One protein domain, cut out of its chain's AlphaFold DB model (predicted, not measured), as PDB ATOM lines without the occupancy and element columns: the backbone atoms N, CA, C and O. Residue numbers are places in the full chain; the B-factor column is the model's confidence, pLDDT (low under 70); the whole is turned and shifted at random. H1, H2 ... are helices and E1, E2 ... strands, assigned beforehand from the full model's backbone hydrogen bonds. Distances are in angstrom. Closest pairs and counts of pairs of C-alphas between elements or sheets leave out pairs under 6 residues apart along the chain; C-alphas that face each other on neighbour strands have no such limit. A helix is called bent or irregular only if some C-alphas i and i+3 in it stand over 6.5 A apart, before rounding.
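AT A GLANCE: This is residues 2 to 83 of the 121 residues of the protein "Cytochrome_P460 domain-containing protein" of Acidithiobacillus sulfuriphilus (UniProt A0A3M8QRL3). A four-stranded antiparallel sheet, E1 to E4, each strand folding back beside the one before, makes a slab, and a single irregular helix, H1, only grazes it with residues 67 to 70. The first printed residues trail away from this body as a tail that adds to its length. The printed part has 82 residues, with the named elements in the order E1, E2, E3, E4, H1 and the sheet in the order E1 - E2 - E3 - E4. The class is mixed, helices and strands, with 40 residues, under half, in named elements. The whole is loose, with a radius of gyration of the C-alphas of 14.8 A, and elongated, spanning 50 by 32 by 21 A.

HOW THE PARTS SIT: The sheet is a meander, each strand the antiparallel neighbour of the one before: E1, residues 18 to 24, E2, residues 30 to 38, E3, residues 49 to 54, and E4, residues 60 to 64. E1 and E4 are its edge strands and are apart. From edge to edge the strands' lines turn by 31 degrees. The hairpin of E1 and E2 has 165 degrees between its directions, with N 21 and O 34 within hydrogen-bond range at 2.8 A. In the hairpin of E2 and E3, at 163 degrees, N 35 and O 52 are 2.8 A apart. In the hairpin of E3 and E4, at 174 degrees, N 53 and O 62 are 2.8 A apart. H1, residues 67 to 79, is on the sheet but only grazes it with residues 67 to 70; the closest C-alphas of E3 and H1 are those of Met 51 and Cys 69, 7.2 A apart. H1 is irregular: C-alphas 75 and 78 are 7.8 A apart. Its backbone has 3 of 9 O i to N i+4 pairs and 6 of 10 O i to N i+3 pairs within hydrogen-bond range.

IN THESE COORDINATES: E2, the longest strand, measures 24.3 A from first to last C-alpha, E1 19.5 A, E3 16.2 A and E4 10.7 A; H1 measures 18.2 A. C-alpha 18, where E1 begins, is at (-7.428, -32.817, 145.173). E2 ends with C-alpha 38 at (-4.941, -31.879, 151.138). H1 ends with C-alpha 79 at (-10.876, -19.932, 151.980).

THE WHOLE: The C-alphas of Thr 2 and Gln 57, the two farthest apart, are 52.1 A apart. The printed part has no cut. The links E1 to E2, E3 to E4 and E4 to H1 are tight, and E2 to E3 is short. Residues 2 to 17 have no named element. The mean pLDDT of the printed part is 81.7, and residues 2 to 11 are under 70.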
ATOM      1  N   THR A   2     -30.968  -7.225 159.111       35.75
ATOM      2  CA  THR A   2     -30.349  -8.560 159.101       35.75
ATOM      3  C   THR A   2     -28.866  -8.364 158.837       35.75
ATOM      4  O   THR A   2     -28.497  -7.818 157.799       35.75
ATOM      5  N   ALA A   3     -28.034  -8.718 159.815       39.53
ATOM      6  CA  ALA A   3     -26.587  -8.600 159.722       39.53
ATOM      7  C   ALA A   3     -26.074  -9.360 158.489       39.53
ATOM      8  O   ALA A   3     -26.467 -10.502 158.241       39.53
ATOM      9  N   ALA A   4     -25.231  -8.683 157.712       36.00
ATOM     10  CA  ALA A   4     -24.612  -9.195 156.504       36.00
ATOM     11  C   ALA A   4     -23.929 -10.544 156.766       36.00
ATOM     12  O   ALA A   4     -23.221 -10.711 157.761       36.00
ATOM     13  N   GLY A   5     -24.139 -11.495 155.855       33.75
ATOM     14  CA  GLY A   5     -23.451 -12.778 155.836       33.75
ATOM     15  C   GLY A   5     -21.960 -12.592 155.575       33.75
ATOM     16  O   GLY A   5     -21.491 -12.787 154.462       33.75
ATOM     17  N   GLY A   6     -21.206 -12.229 156.613       33.84
ATOM     18  CA  GLY A   6     -19.779 -12.518 156.661       33.84
ATOM     19  C   GLY A   6     -19.573 -14.028 156.536       33.84
ATOM     20  O   GLY A   6     -20.483 -14.808 156.807       33.84
ATOM     21  N   VAL A   7     -18.389 -14.464 156.111       38.88
ATOM     22  CA  VAL A   7     -18.028 -15.886 156.014       38.88
ATOM     23  C   VAL A   7     -18.166 -16.555 157.395       38.88
ATOM     24  O   VAL A   7     -17.222 -16.580 158.177       38.88
ATOM     25  N   VAL A   8     -19.355 -17.078 157.718       44.91
ATOM     26  CA  VAL A   8     -19.645 -17.736 159.007       44.91
ATOM     27  C   VAL A   8     -19.035 -19.142 159.044       44.91
ATOM     28  O   VAL A   8     -18.752 -19.675 160.115       44.91
ATOM     29  N   ARG A   9     -18.772 -19.756 157.882       39.59
ATOM     30  CA  ARG A   9     -18.162 -21.088 157.777       39.59
ATOM     31  C   ARG A   9     -17.191 -21.165 156.605       39.59
ATOM     32  O   ARG A   9     -17.596 -21.279 155.454       39.59
ATOM     33  N   VAL A  10     -15.896 -21.165 156.911       48.38
ATOM     34  CA  VAL A  10     -14.885 -21.690 155.986       48.38
ATOM     35  C   VAL A  10     -15.012 -23.208 156.034       48.38
ATOM     36  O   VAL A  10     -14.458 -23.840 156.935       48.38
ATOM     37  N   THR A  11     -15.771 -23.808 155.118       57.06
ATOM     38  CA  THR A  11     -15.715 -25.261 154.924       57.06
ATOM     39  C   THR A  11     -14.332 -25.569 154.371       57.06
ATOM     40  O   THR A  11     -14.080 -25.420 153.177       57.06
ATOM     41  N   ARG A  12     -13.396 -25.902 155.265       71.31
ATOM     42  CA  ARG A  12     -12.073 -26.385 154.869       71.31
ATOM     43  C   ARG A  12     -12.265 -27.611 153.992       71.31
ATOM     44  O   ARG A  12     -13.150 -28.428 154.255       71.31
ATOM     45  N   TYR A  13     -11.426 -27.738 152.978       81.88
ATOM     46  CA  TYR A  13     -11.458 -28.918 152.136       81.88
ATOM     47  C   TYR A  13     -11.134 -30.147 152.997       81.88
ATOM     48  O   TYR A  13     -10.191 -30.091 153.801       81.88
ATOM     49  N   PRO A  14     -11.912 -31.241 152.891       86.44
ATOM     50  CA  PRO A  14     -11.644 -32.447 153.657       86.44
ATOM     51  C   PRO A  14     -10.279 -33.033 153.290       86.44
ATOM     52  O   PRO A  14      -9.747 -32.804 152.198       86.44
ATOM     53  N   ALA A  15      -9.721 -33.817 154.211       88.00
ATOM     54  CA  ALA A  15      -8.538 -34.624 153.944       88.00
ATOM     55  C   ALA A  15      -8.722 -35.446 152.658       88.00
ATOM     56  O   ALA A  15      -9.793 -35.999 152.422       88.00
ATOM     57  N   GLY A  16      -7.683 -35.507 151.825       87.19
ATOM     58  CA  GLY A  16      -7.727 -36.185 150.529       87.19
ATOM     59  C   GLY A  16      -8.290 -35.346 149.380       87.19
ATOM     60  O   GLY A  16      -8.264 -35.808 148.243       87.19
ATOM     61  N   SER A  17      -8.754 -34.113 149.624       89.25
ATOM     62  CA  SER A  17      -9.184 -33.225 148.536       89.25
ATOM     63  C   SER A  17      -8.048 -32.954 147.558       89.25
ATOM     64  O   SER A  17      -6.943 -32.593 147.968       89.25
ATOM     65  N   LEU A  18      -8.351 -33.073 146.268       87.00
ATOM     66  CA  LEU A  18      -7.428 -32.817 145.173       87.00
ATOM     67  C   LEU A  18      -8.003 -31.727 144.271       87.00
ATOM     68  O   LEU A  18      -9.098 -31.868 143.733       87.00
ATOM     69  N   LEU A  19      -7.246 -30.651 144.093       87.94
ATOM     70  CA  LEU A  19      -7.531 -29.620 143.107       87.94
ATOM     71  C   LEU A  19      -6.529 -29.727 141.971       87.94
ATOM     72  O   LEU A  19      -5.331 -29.864 142.212       87.94
ATOM     73  N   ILE A  20      -7.027 -29.620 140.744       87.56
ATOM     74  CA  ILE A  20      -6.220 -29.648 139.528       87.56
ATOM     75  C   ILE A  20      -6.558 -28.408 138.707       87.56
ATOM     76  O   ILE A  20      -7.723 -28.108 138.458       87.56
ATOM     77  N   LYS A  21      -5.522 -27.685 138.288       88.31
ATOM     78  CA  LYS A  21      -5.601 -26.557 137.365       88.31
ATOM     79  C   LYS A  21      -4.764 -26.856 136.132       88.31
ATOM     80  O   LYS A  21      -3.534 -26.907 136.204       88.31
ATOM     81  N   GLU A  22      -5.441 -26.989 135.005       87.81
ATOM     82  CA  GLU A  22      -4.823 -27.116 133.691       87.81
ATOM     83  C   GLU A  22      -4.536 -25.726 133.119       87.81
ATOM     84  O   GLU A  22      -5.411 -24.861 133.057       87.81
ATOM     85  N   ASN A  23      -3.293 -25.493 132.709       86.88
ATOM     86  CA  ASN A  23      -2.875 -24.224 132.134       86.88
ATOM     87  C   ASN A  23      -2.791 -24.371 130.617       86.88
ATOM     88  O   ASN A  23      -2.007 -25.174 130.107       86.88
ATOM     89  N   PHE A  24      -3.562 -23.561 129.894       89.12
ATOM     90  CA  PHE A  24      -3.548 -23.507 128.435       89.12
ATOM     91  C   PHE A  24      -2.975 -22.175 127.953       89.12
ATOM     92  O   PHE A  24      -3.203 -21.131 128.559       89.12
ATOM     93  N   ASN A  25      -2.246 -22.197 126.838       87.75
ATOM     94  CA  ASN A  25      -1.819 -20.967 126.170       87.75
ATOM     95  C   ASN A  25      -2.937 -20.362 125.300       87.75
ATOM     96  O   ASN A  25      -4.020 -20.928 125.147       87.75
ATOM     97  N   THR A  26      -2.655 -19.228 124.654       87.31
ATOM     98  CA  THR A  26      -3.602 -18.514 123.774       87.31
ATOM     99  C   THR A  26      -4.093 -19.338 122.578       87.31
ATOM    100  O   THR A  26      -5.146 -19.045 122.022       87.31
ATOM    101  N   ARG A  27      -3.367 -20.398 122.201       91.94
ATOM    102  CA  ARG A  27      -3.744 -21.355 121.147       91.94
ATOM    103  C   ARG A  27      -4.463 -22.593 121.697       91.94
ATOM    104  O   ARG A  27      -4.568 -23.585 120.983       91.94
ATOM    105  N   LYS A  28      -4.921 -22.560 122.954       90.25
ATOM    106  CA  LYS A  28      -5.577 -23.677 123.657       90.25
ATOM    107  C   LYS A  28      -4.718 -24.946 123.746       90.25
ATOM    108  O   LYS A  28      -5.249 -26.045 123.847       90.25
ATOM    109  N   LYS A  29      -3.387 -24.818 123.721       92.69
ATOM    110  CA  LYS A  29      -2.484 -25.949 123.976       92.69
ATOM    111  C   LYS A  29      -2.154 -26.024 125.458       92.69
ATOM    112  O   LYS A  29      -1.828 -24.992 126.049       92.69
ATOM    113  N   LEU A  30      -2.213 -27.228 126.026       90.75
ATOM    114  CA  LEU A  30      -1.807 -27.489 127.404       90.75
ATOM    115  C   LEU A  30      -0.313 -27.174 127.560       90.75
ATOM    116  O   LEU A  30       0.517 -27.690 126.812       90.75
ATOM    117  N   VAL A  31       0.021 -26.314 128.517       93.88
ATOM    118  CA  VAL A  31       1.401 -25.900 128.823       93.88
ATOM    119  C   VAL A  31       1.856 -26.312 130.219       93.88
ATOM    120  O   VAL A  31       3.048 -26.280 130.503       93.88
ATOM    121  N   GLY A  32       0.943 -26.784 131.064       92.56
ATOM    122  CA  GLY A  32       1.283 -27.408 132.335       92.56
ATOM    123  C   GLY A  32       0.048 -27.723 133.161       92.56
ATOM    124  O   GLY A  32      -1.047 -27.236 132.877       92.56
ATOM    125  N   VAL A  33       0.244 -28.511 134.208       91.75
ATOM    126  CA  VAL A  33      -0.799 -28.872 135.168       91.75
ATOM    127  C   VAL A  33      -0.307 -28.512 136.559       91.75
ATOM    128  O   VAL A  33       0.828 -28.796 136.918       91.75
ATOM    129  N   THR A  34      -1.153 -27.870 137.350       91.38
ATOM    130  CA  THR A  34      -0.866 -27.530 138.748       91.38
ATOM    131  C   THR A  34      -1.839 -28.299 139.619       91.38
ATOM    132  O   THR A  34      -3.026 -28.317 139.310       91.38
ATOM    133  N   ALA A  35      -1.365 -28.928 140.685       89.88
ATOM    134  CA  ALA A  35      -2.196 -29.696 141.597       89.88
ATOM    135  C   ALA A  35      -1.978 -29.260 143.047       89.88
ATOM    136  O   ALA A  35      -0.872 -28.885 143.438       89.88
ATOM    137  N   MET A  36      -3.039 -29.326 143.842       92.12
ATOM    138  CA  MET A  36      -2.999 -29.126 145.287       92.12
ATOM    139  C   MET A  36      -3.705 -30.299 145.963       92.12
ATOM    140  O   MET A  36      -4.882 -30.536 145.700       92.12
ATOM    141  N   LEU A  37      -2.994 -31.031 146.821       91.75
ATOM    142  CA  LEU A  37      -3.524 -32.166 147.583       91.75
ATOM    143  C   LEU A  37      -3.590 -31.820 149.072       91.75
ATOM    144  O   LEU A  37      -2.596 -31.394 149.657       91.75
ATOM    145  N   LYS A  38      -4.745 -32.048 149.697       91.00
ATOM    146  CA  LYS A  38      -4.941 -31.879 151.138       91.00
ATOM    147  C   LYS A  38      -4.475 -33.130 151.884       91.00
ATOM    148  O   LYS A  38      -5.238 -34.087 152.015       91.00
ATOM    149  N   LEU A  39      -3.240 -33.135 152.380       92.62
ATOM    150  CA  LEU A  39      -2.633 -34.291 153.044       92.62
ATOM    151  C   LEU A  39      -2.562 -34.091 154.569       92.62
ATOM    152  O   LEU A  39      -1.776 -33.260 155.023       92.62
ATOM    153  N   PRO A  40      -3.337 -34.836 155.381       90.06
ATOM    154  CA  PRO A  40      -3.313 -34.710 156.839       90.06
ATOM    155  C   PRO A  40      -1.904 -34.745 157.430       90.06
ATOM    156  O   PRO A  40      -1.081 -35.559 157.023       90.06
ATOM    157  N   HIS A  41      -1.656 -33.879 158.415       91.12
ATOM    158  CA  HIS A  41      -0.391 -33.797 159.161       91.12
ATOM    159  C   HIS A  41       0.856 -33.453 158.322       91.12
ATOM    160  O   HIS A  41       1.972 -33.615 158.805       91.12
ATOM    161  N   TYR A  42       0.690 -32.950 157.095       91.06
ATOM    162  CA  TYR A  42       1.811 -32.568 156.232       91.06
ATOM    163  C   TYR A  42       2.451 -31.229 156.622       91.06
ATOM    164  O   TYR A  42       3.668 -31.125 156.792       91.06
ATOM    165  N   ASP A  43       1.625 -30.189 156.754       87.69
ATOM    166  CA  ASP A  43       2.074 -28.849 157.119       87.69
ATOM    167  C   ASP A  43       0.951 -28.074 157.808       87.69
ATOM    168  O   ASP A  43       0.071 -27.515 157.159       87.69
ATOM    169  N   GLY A  44       0.970 -28.023 159.138       84.19
ATOM    170  CA  GLY A  44      -0.046 -27.293 159.894       84.19
ATOM    171  C   GLY A  44      -0.094 -25.792 159.580       84.19
ATOM    172  O   GLY A  44      -1.181 -25.214 159.636       84.19
ATOM    173  N   ALA A  45       1.039 -25.176 159.222       85.00
ATOM    174  CA  ALA A  45       1.120 -23.746 158.926       85.00
ATOM    175  C   ALA A  45       0.426 -23.420 157.597       85.00
ATOM    176  O   ALA A  45      -0.427 -22.533 157.541       85.00
ATOM    177  N   ASP A  46       0.671 -24.241 156.577       85.38
ATOM    178  CA  ASP A  46       0.089 -24.094 155.234       85.38
ATOM    179  C   ASP A  46      -1.193 -24.914 155.048       85.38
ATOM    180  O   ASP A  46      -1.590 -25.294 153.942       85.38
ATOM    181  N   ARG A  47      -1.867 -25.210 156.165       85.06
ATOM    182  CA  ARG A  47      -3.133 -25.946 156.215       85.06
ATOM    183  C   ARG A  47      -3.095 -27.267 155.457       85.06
ATOM    184  O   ARG A  47      -4.100 -27.662 154.883       85.06
ATOM    185  N   ASN A  48      -1.986 -27.985 155.497       90.25
ATOM    186  CA  ASN A  48      -1.847 -29.339 154.978       90.25
ATOM    187  C   ASN A  48      -1.961 -29.439 153.447       90.25
ATOM    188  O   ASN A  48      -2.329 -30.493 152.932       90.25
ATOM    189  N   TRP A  49      -1.672 -28.361 152.713       91.88
ATOM    190  CA  TRP A  49      -1.625 -28.403 151.252       91.88
ATOM    191  C   TRP A  49      -0.249 -28.822 150.742       91.88
ATOM    192  O   TRP A  49       0.756 -28.164 150.989       91.88
ATOM    193  N   VAL A  50      -0.226 -29.896 149.963       92.00
ATOM    194  CA  VAL A  50       0.902 -30.275 149.111       92.00
ATOM    195  C   VAL A  50       0.678 -29.625 147.753       92.00
ATOM    196  O   VAL A  50      -0.344 -29.880 147.117       92.00
ATOM    197  N   MET A  51       1.612 -28.794 147.300       92.50
ATOM    198  CA  MET A  51       1.507 -28.104 146.013       92.50
ATOM    199  C   MET A  51       2.418 -28.768 144.991       92.50
ATOM    200  O   MET A  51       3.551 -29.124 145.301       92.50
ATOM    201  N   ALA A  52       1.933 -28.941 143.767       91.75
ATOM    202  CA  ALA A  52       2.687 -29.570 142.696       91.75
ATOM    203  C   ALA A  52       2.459 -28.860 141.362       91.75
ATOM    204  O   ALA A  52       1.353 -28.426 141.053       91.75
ATOM    205  N   ALA A  53       3.504 -28.786 140.549       92.12
ATOM    206  CA  ALA A  53       3.443 -28.338 139.168       92.12
ATOM    207  C   ALA A  53       4.057 -29.414 138.276       92.12
ATOM    208  O   ALA A  53       5.113 -29.955 138.593       92.12
ATOM    209  N   TYR A  54       3.409 -29.692 137.155       92.31
ATOM    210  CA  TYR A  54       3.799 -30.700 136.184       92.31
ATOM    211  C   TYR A  54       3.883 -30.087 134.788       92.31
ATOM    212  O   TYR A  54       3.099 -29.200 134.428       92.31
ATOM    213  N   SER A  55       4.810 -30.590 133.975       92.25
ATOM    214  CA  SER A  55       4.812 -30.335 132.536       92.25
ATOM    215  C   SER A  55       3.573 -30.970 131.881       92.25
ATOM    216  O   SER A  55       2.936 -31.837 132.486       92.25
ATOM    217  N   PRO A  56       3.238 -30.620 130.626       91.44
ATOM    218  CA  PRO A  56       2.144 -31.268 129.895       91.44
ATOM    219  C   PRO A  56       2.286 -32.792 129.765       91.44
ATOM    220  O   PRO A  56       1.305 -33.481 129.522       91.44
ATOM    221  N   GLN A  57       3.505 -33.318 129.912       90.62
ATOM    222  CA  GLN A  57       3.828 -34.746 129.851       90.62
ATOM    223  C   GLN A  57       3.803 -35.417 131.234       90.62
ATOM    224  O   GLN A  57       4.191 -36.572 131.358       90.62
ATOM    225  N   GLY A  58       3.406 -34.694 132.287       86.81
ATOM    226  CA  GLY A  58       3.348 -35.217 133.652       86.81
ATOM    227  C   GLY A  58       4.687 -35.219 134.395       86.81
ATOM    228  O   GLY A  58       4.768 -35.762 135.493       86.81
ATOM    229  N   LYS A  59       5.746 -34.598 133.851       91.12
ATOM    230  CA  LYS A  59       7.023 -34.473 134.570       91.12
ATOM    231  C   LYS A  59       6.871 -33.472 135.722       91.12
ATOM    232  O   LYS A  59       6.467 -32.343 135.442       91.12
ATOM    233  N   PRO A  60       7.232 -33.808 136.974       90.94
ATOM    234  CA  PRO A  60       7.195 -32.850 138.072       90.94
ATOM    235  C   PRO A  60       8.212 -31.724 137.837       90.94
ATOM    236  O   PRO A  60       9.380 -31.966 137.531       90.94
ATOM    237  N   LEU A  61       7.742 -30.488 137.965       91.06
ATOM    238  CA  LEU A  61       8.525 -29.252 137.884       91.06
ATOM    239  C   LEU A  61       8.741 -28.644 139.276       91.06
ATOM    240  O   LEU A  61       9.795 -28.080 139.542       91.06
ATOM    241  N   ALA A  62       7.752 -28.777 140.162       90.94
ATOM    242  CA  ALA A  62       7.828 -28.406 141.573       90.94
ATOM    243  C   ALA A  62       6.881 -29.302 142.385       90.94
ATOM    244  O   ALA A  62       5.842 -29.712 141.865       90.94
ATOM    245  N   PHE A  63       7.223 -29.610 143.637       91.31
ATOM    246  CA  PHE A  63       6.412 -30.461 144.513       91.31
ATOM    247  C   PHE A  63       6.672 -30.152 145.995       91.31
ATOM    248  O   PHE A  63       7.811 -29.899 146.384       91.31
ATOM    249  N   GLY A  64       5.634 -30.224 146.829       89.44
ATOM    250  CA  GLY A  64       5.721 -30.102 148.283       89.44
ATOM    251  C   GLY A  64       5.401 -28.700 148.804       89.44
ATOM    252  O   GLY A  64       4.406 -28.093 148.401       89.44
ATOM    253  N   LYS A  65       6.244 -28.195 149.715       89.31
ATOM    254  CA  LYS A  65       6.141 -26.860 150.336       89.31
ATOM    255  C   LYS A  65       6.744 -25.786 149.430       89.31
ATOM    256  O   LYS A  65       7.829 -25.262 149.676       89.31
ATOM    257  N   VAL A  66       6.073 -25.504 148.317       86.94
ATOM    258  CA  VAL A  66       6.572 -24.552 147.318       86.94
ATOM    259  C   VAL A  66       6.261 -23.123 147.773       86.94
ATOM    260  O   VAL A  66       5.137 -22.647 147.615       86.94
ATOM    261  N   GLY A  67       7.258 -22.430 148.336       81.75
ATOM    262  CA  GLY A  67       7.074 -21.119 148.978       81.75
ATOM    263  C   GLY A  67       6.416 -20.055 148.089       81.75
ATOM    264  O   GLY A  67       5.534 -19.332 148.545       81.75
ATOM    265  N   SER A  68       6.760 -20.008 146.798       83.44
ATOM    266  CA  SER A  68       6.135 -19.079 145.844       83.44
ATOM    267  C   SER A  68       4.643 -19.352 145.630       83.44
ATOM    268  O   SER A  68       3.861 -18.417 145.462       83.44
ATOM    269  N   CYS A  69       4.223 -20.619 145.675       85.06
ATOM    270  CA  CYS A  69       2.818 -20.991 145.568       85.06
ATOM    271  C   CYS A  69       2.059 -20.629 146.853       85.06
ATOM    272  O   CYS A  69       0.999 -20.008 146.789       85.06
ATOM    273  N   ILE A  70       2.633 -20.934 148.019       83.69
ATOM    274  CA  ILE A  70       2.043 -20.614 149.326       83.69
ATOM    275  C   ILE A  70       1.821 -19.107 149.466       83.69
ATOM    276  O   ILE A  70       0.717 -18.683 149.804       83.69
ATOM    277  N   GLN A  71       2.826 -18.294 149.132       84.50
ATOM    278  CA  GLN A  71       2.772 -16.846 149.321       84.50
ATOM    279  C   GLN A  71       1.617 -16.184 148.557       84.50
ATOM    280  O   GLN A  71       0.927 -15.330 149.111       84.50
ATOM    281  N   CYS A  72       1.347 -16.609 147.319       83.75
ATOM    282  CA  CYS A  72       0.182 -16.130 146.573       83.75
ATOM    283  C   CYS A  72      -1.142 -16.661 147.145       83.75
ATOM    284  O   CYS A  72      -2.138 -15.939 147.180       83.75
ATOM    285  N   HIS A  73      -1.167 -17.909 147.611       85.62
ATOM    286  CA  HIS A  73      -2.375 -18.542 148.139       85.62
ATOM    287  C   HIS A  73      -2.760 -18.066 149.553       85.62
ATOM    288  O   HIS A  73      -3.921 -18.214 149.939       85.62
ATOM    289  N   MET A  74      -1.856 -17.409 150.295       83.00
ATOM    290  CA  MET A  74      -2.171 -16.775 151.586       83.00
ATOM    291  C   MET A  74      -3.281 -15.722 151.484       83.00
ATOM    292  O   MET A  74      -4.047 -15.540 152.428       83.00
ATOM    293  N   VAL A  75      -3.436 -15.063 150.332       79.75
ATOM    294  CA  VAL A  75      -4.555 -14.138 150.080       79.75
ATOM    295  C   VAL A  75      -5.902 -14.840 150.289       79.75
ATOM    296  O   VAL A  75      -6.833 -14.277 150.863       79.75
ATOM    297  N   ALA A  76      -5.984 -16.111 149.899       78.50
ATOM    298  CA  ALA A  76      -7.143 -16.969 150.084       78.50
ATOM    299  C   ALA A  76      -7.117 -17.722 151.430       78.50
ATOM    300  O   ALA A  76      -7.770 -18.754 151.578       78.50
ATOM    301  N   GLN A  77      -6.404 -17.238 152.459       78.25
ATOM    302  CA  GLN A  77      -6.355 -17.913 153.765       78.25
ATOM    303  C   GLN A  77      -7.751 -18.098 154.372       78.25
ATOM    304  O   GLN A  77      -8.056 -19.133 154.964       78.25
ATOM    305  N   LYS A  78      -8.658 -17.134 154.190       74.94
ATOM    306  CA  LYS A  78     -10.046 -17.254 154.661       74.94
ATOM    307  C   LYS A  78     -10.841 -18.316 153.887       74.94
ATOM    308  O   LYS A  78     -11.947 -18.631 154.285       74.94
ATOM    309  N   GLN A  79     -10.275 -18.906 152.839       73.94
ATOM    310  CA  GLN A  79     -10.876 -19.932 151.980       73.94
ATOM    311  C   GLN A  79      -9.993 -21.171 151.888       73.94
ATOM    312  O   GLN A  79      -9.948 -21.861 150.876       73.94
ATOM    313  N   ASP A  80      -9.257 -21.444 152.965       82.44
ATOM    314  CA  ASP A  80      -8.406 -22.623 153.033       82.44
ATOM    315  C   ASP A  80      -7.363 -22.659 151.909       82.44
ATOM    316  O   ASP A  80      -7.069 -23.722 151.388       82.44
ATOM    317  N   PHE A  81      -6.795 -21.496 151.560       84.69
ATOM    318  CA  PHE A  81      -5.739 -21.340 150.550       84.69
ATOM    319  C   PHE A  81      -6.202 -21.744 149.142       84.69
ATOM    320  O   PHE A  81      -5.383 -21.974 148.261       84.69
ATOM    321  N   VAL A  82      -7.510 -21.814 148.900       82.38
ATOM    322  CA  VAL A  82      -8.092 -22.090 147.588       82.38
ATOM    323  C   VAL A  82      -8.886 -20.871 147.152       82.38
ATOM    324  O   VAL A  82      -9.739 -20.385 147.887       82.38
ATOM    325  N   PHE A  83      -8.640 -20.401 145.933       77.81
ATOM    326  CA  PHE A  83      -9.524 -19.440 145.282       77.81
ATOM    327  C   PHE A  83     -10.815 -20.178 144.925       77.81
ATOM    328  O   PHE A  83     -10.855 -20.932 143.951       77.81
TER     329      PHE A  83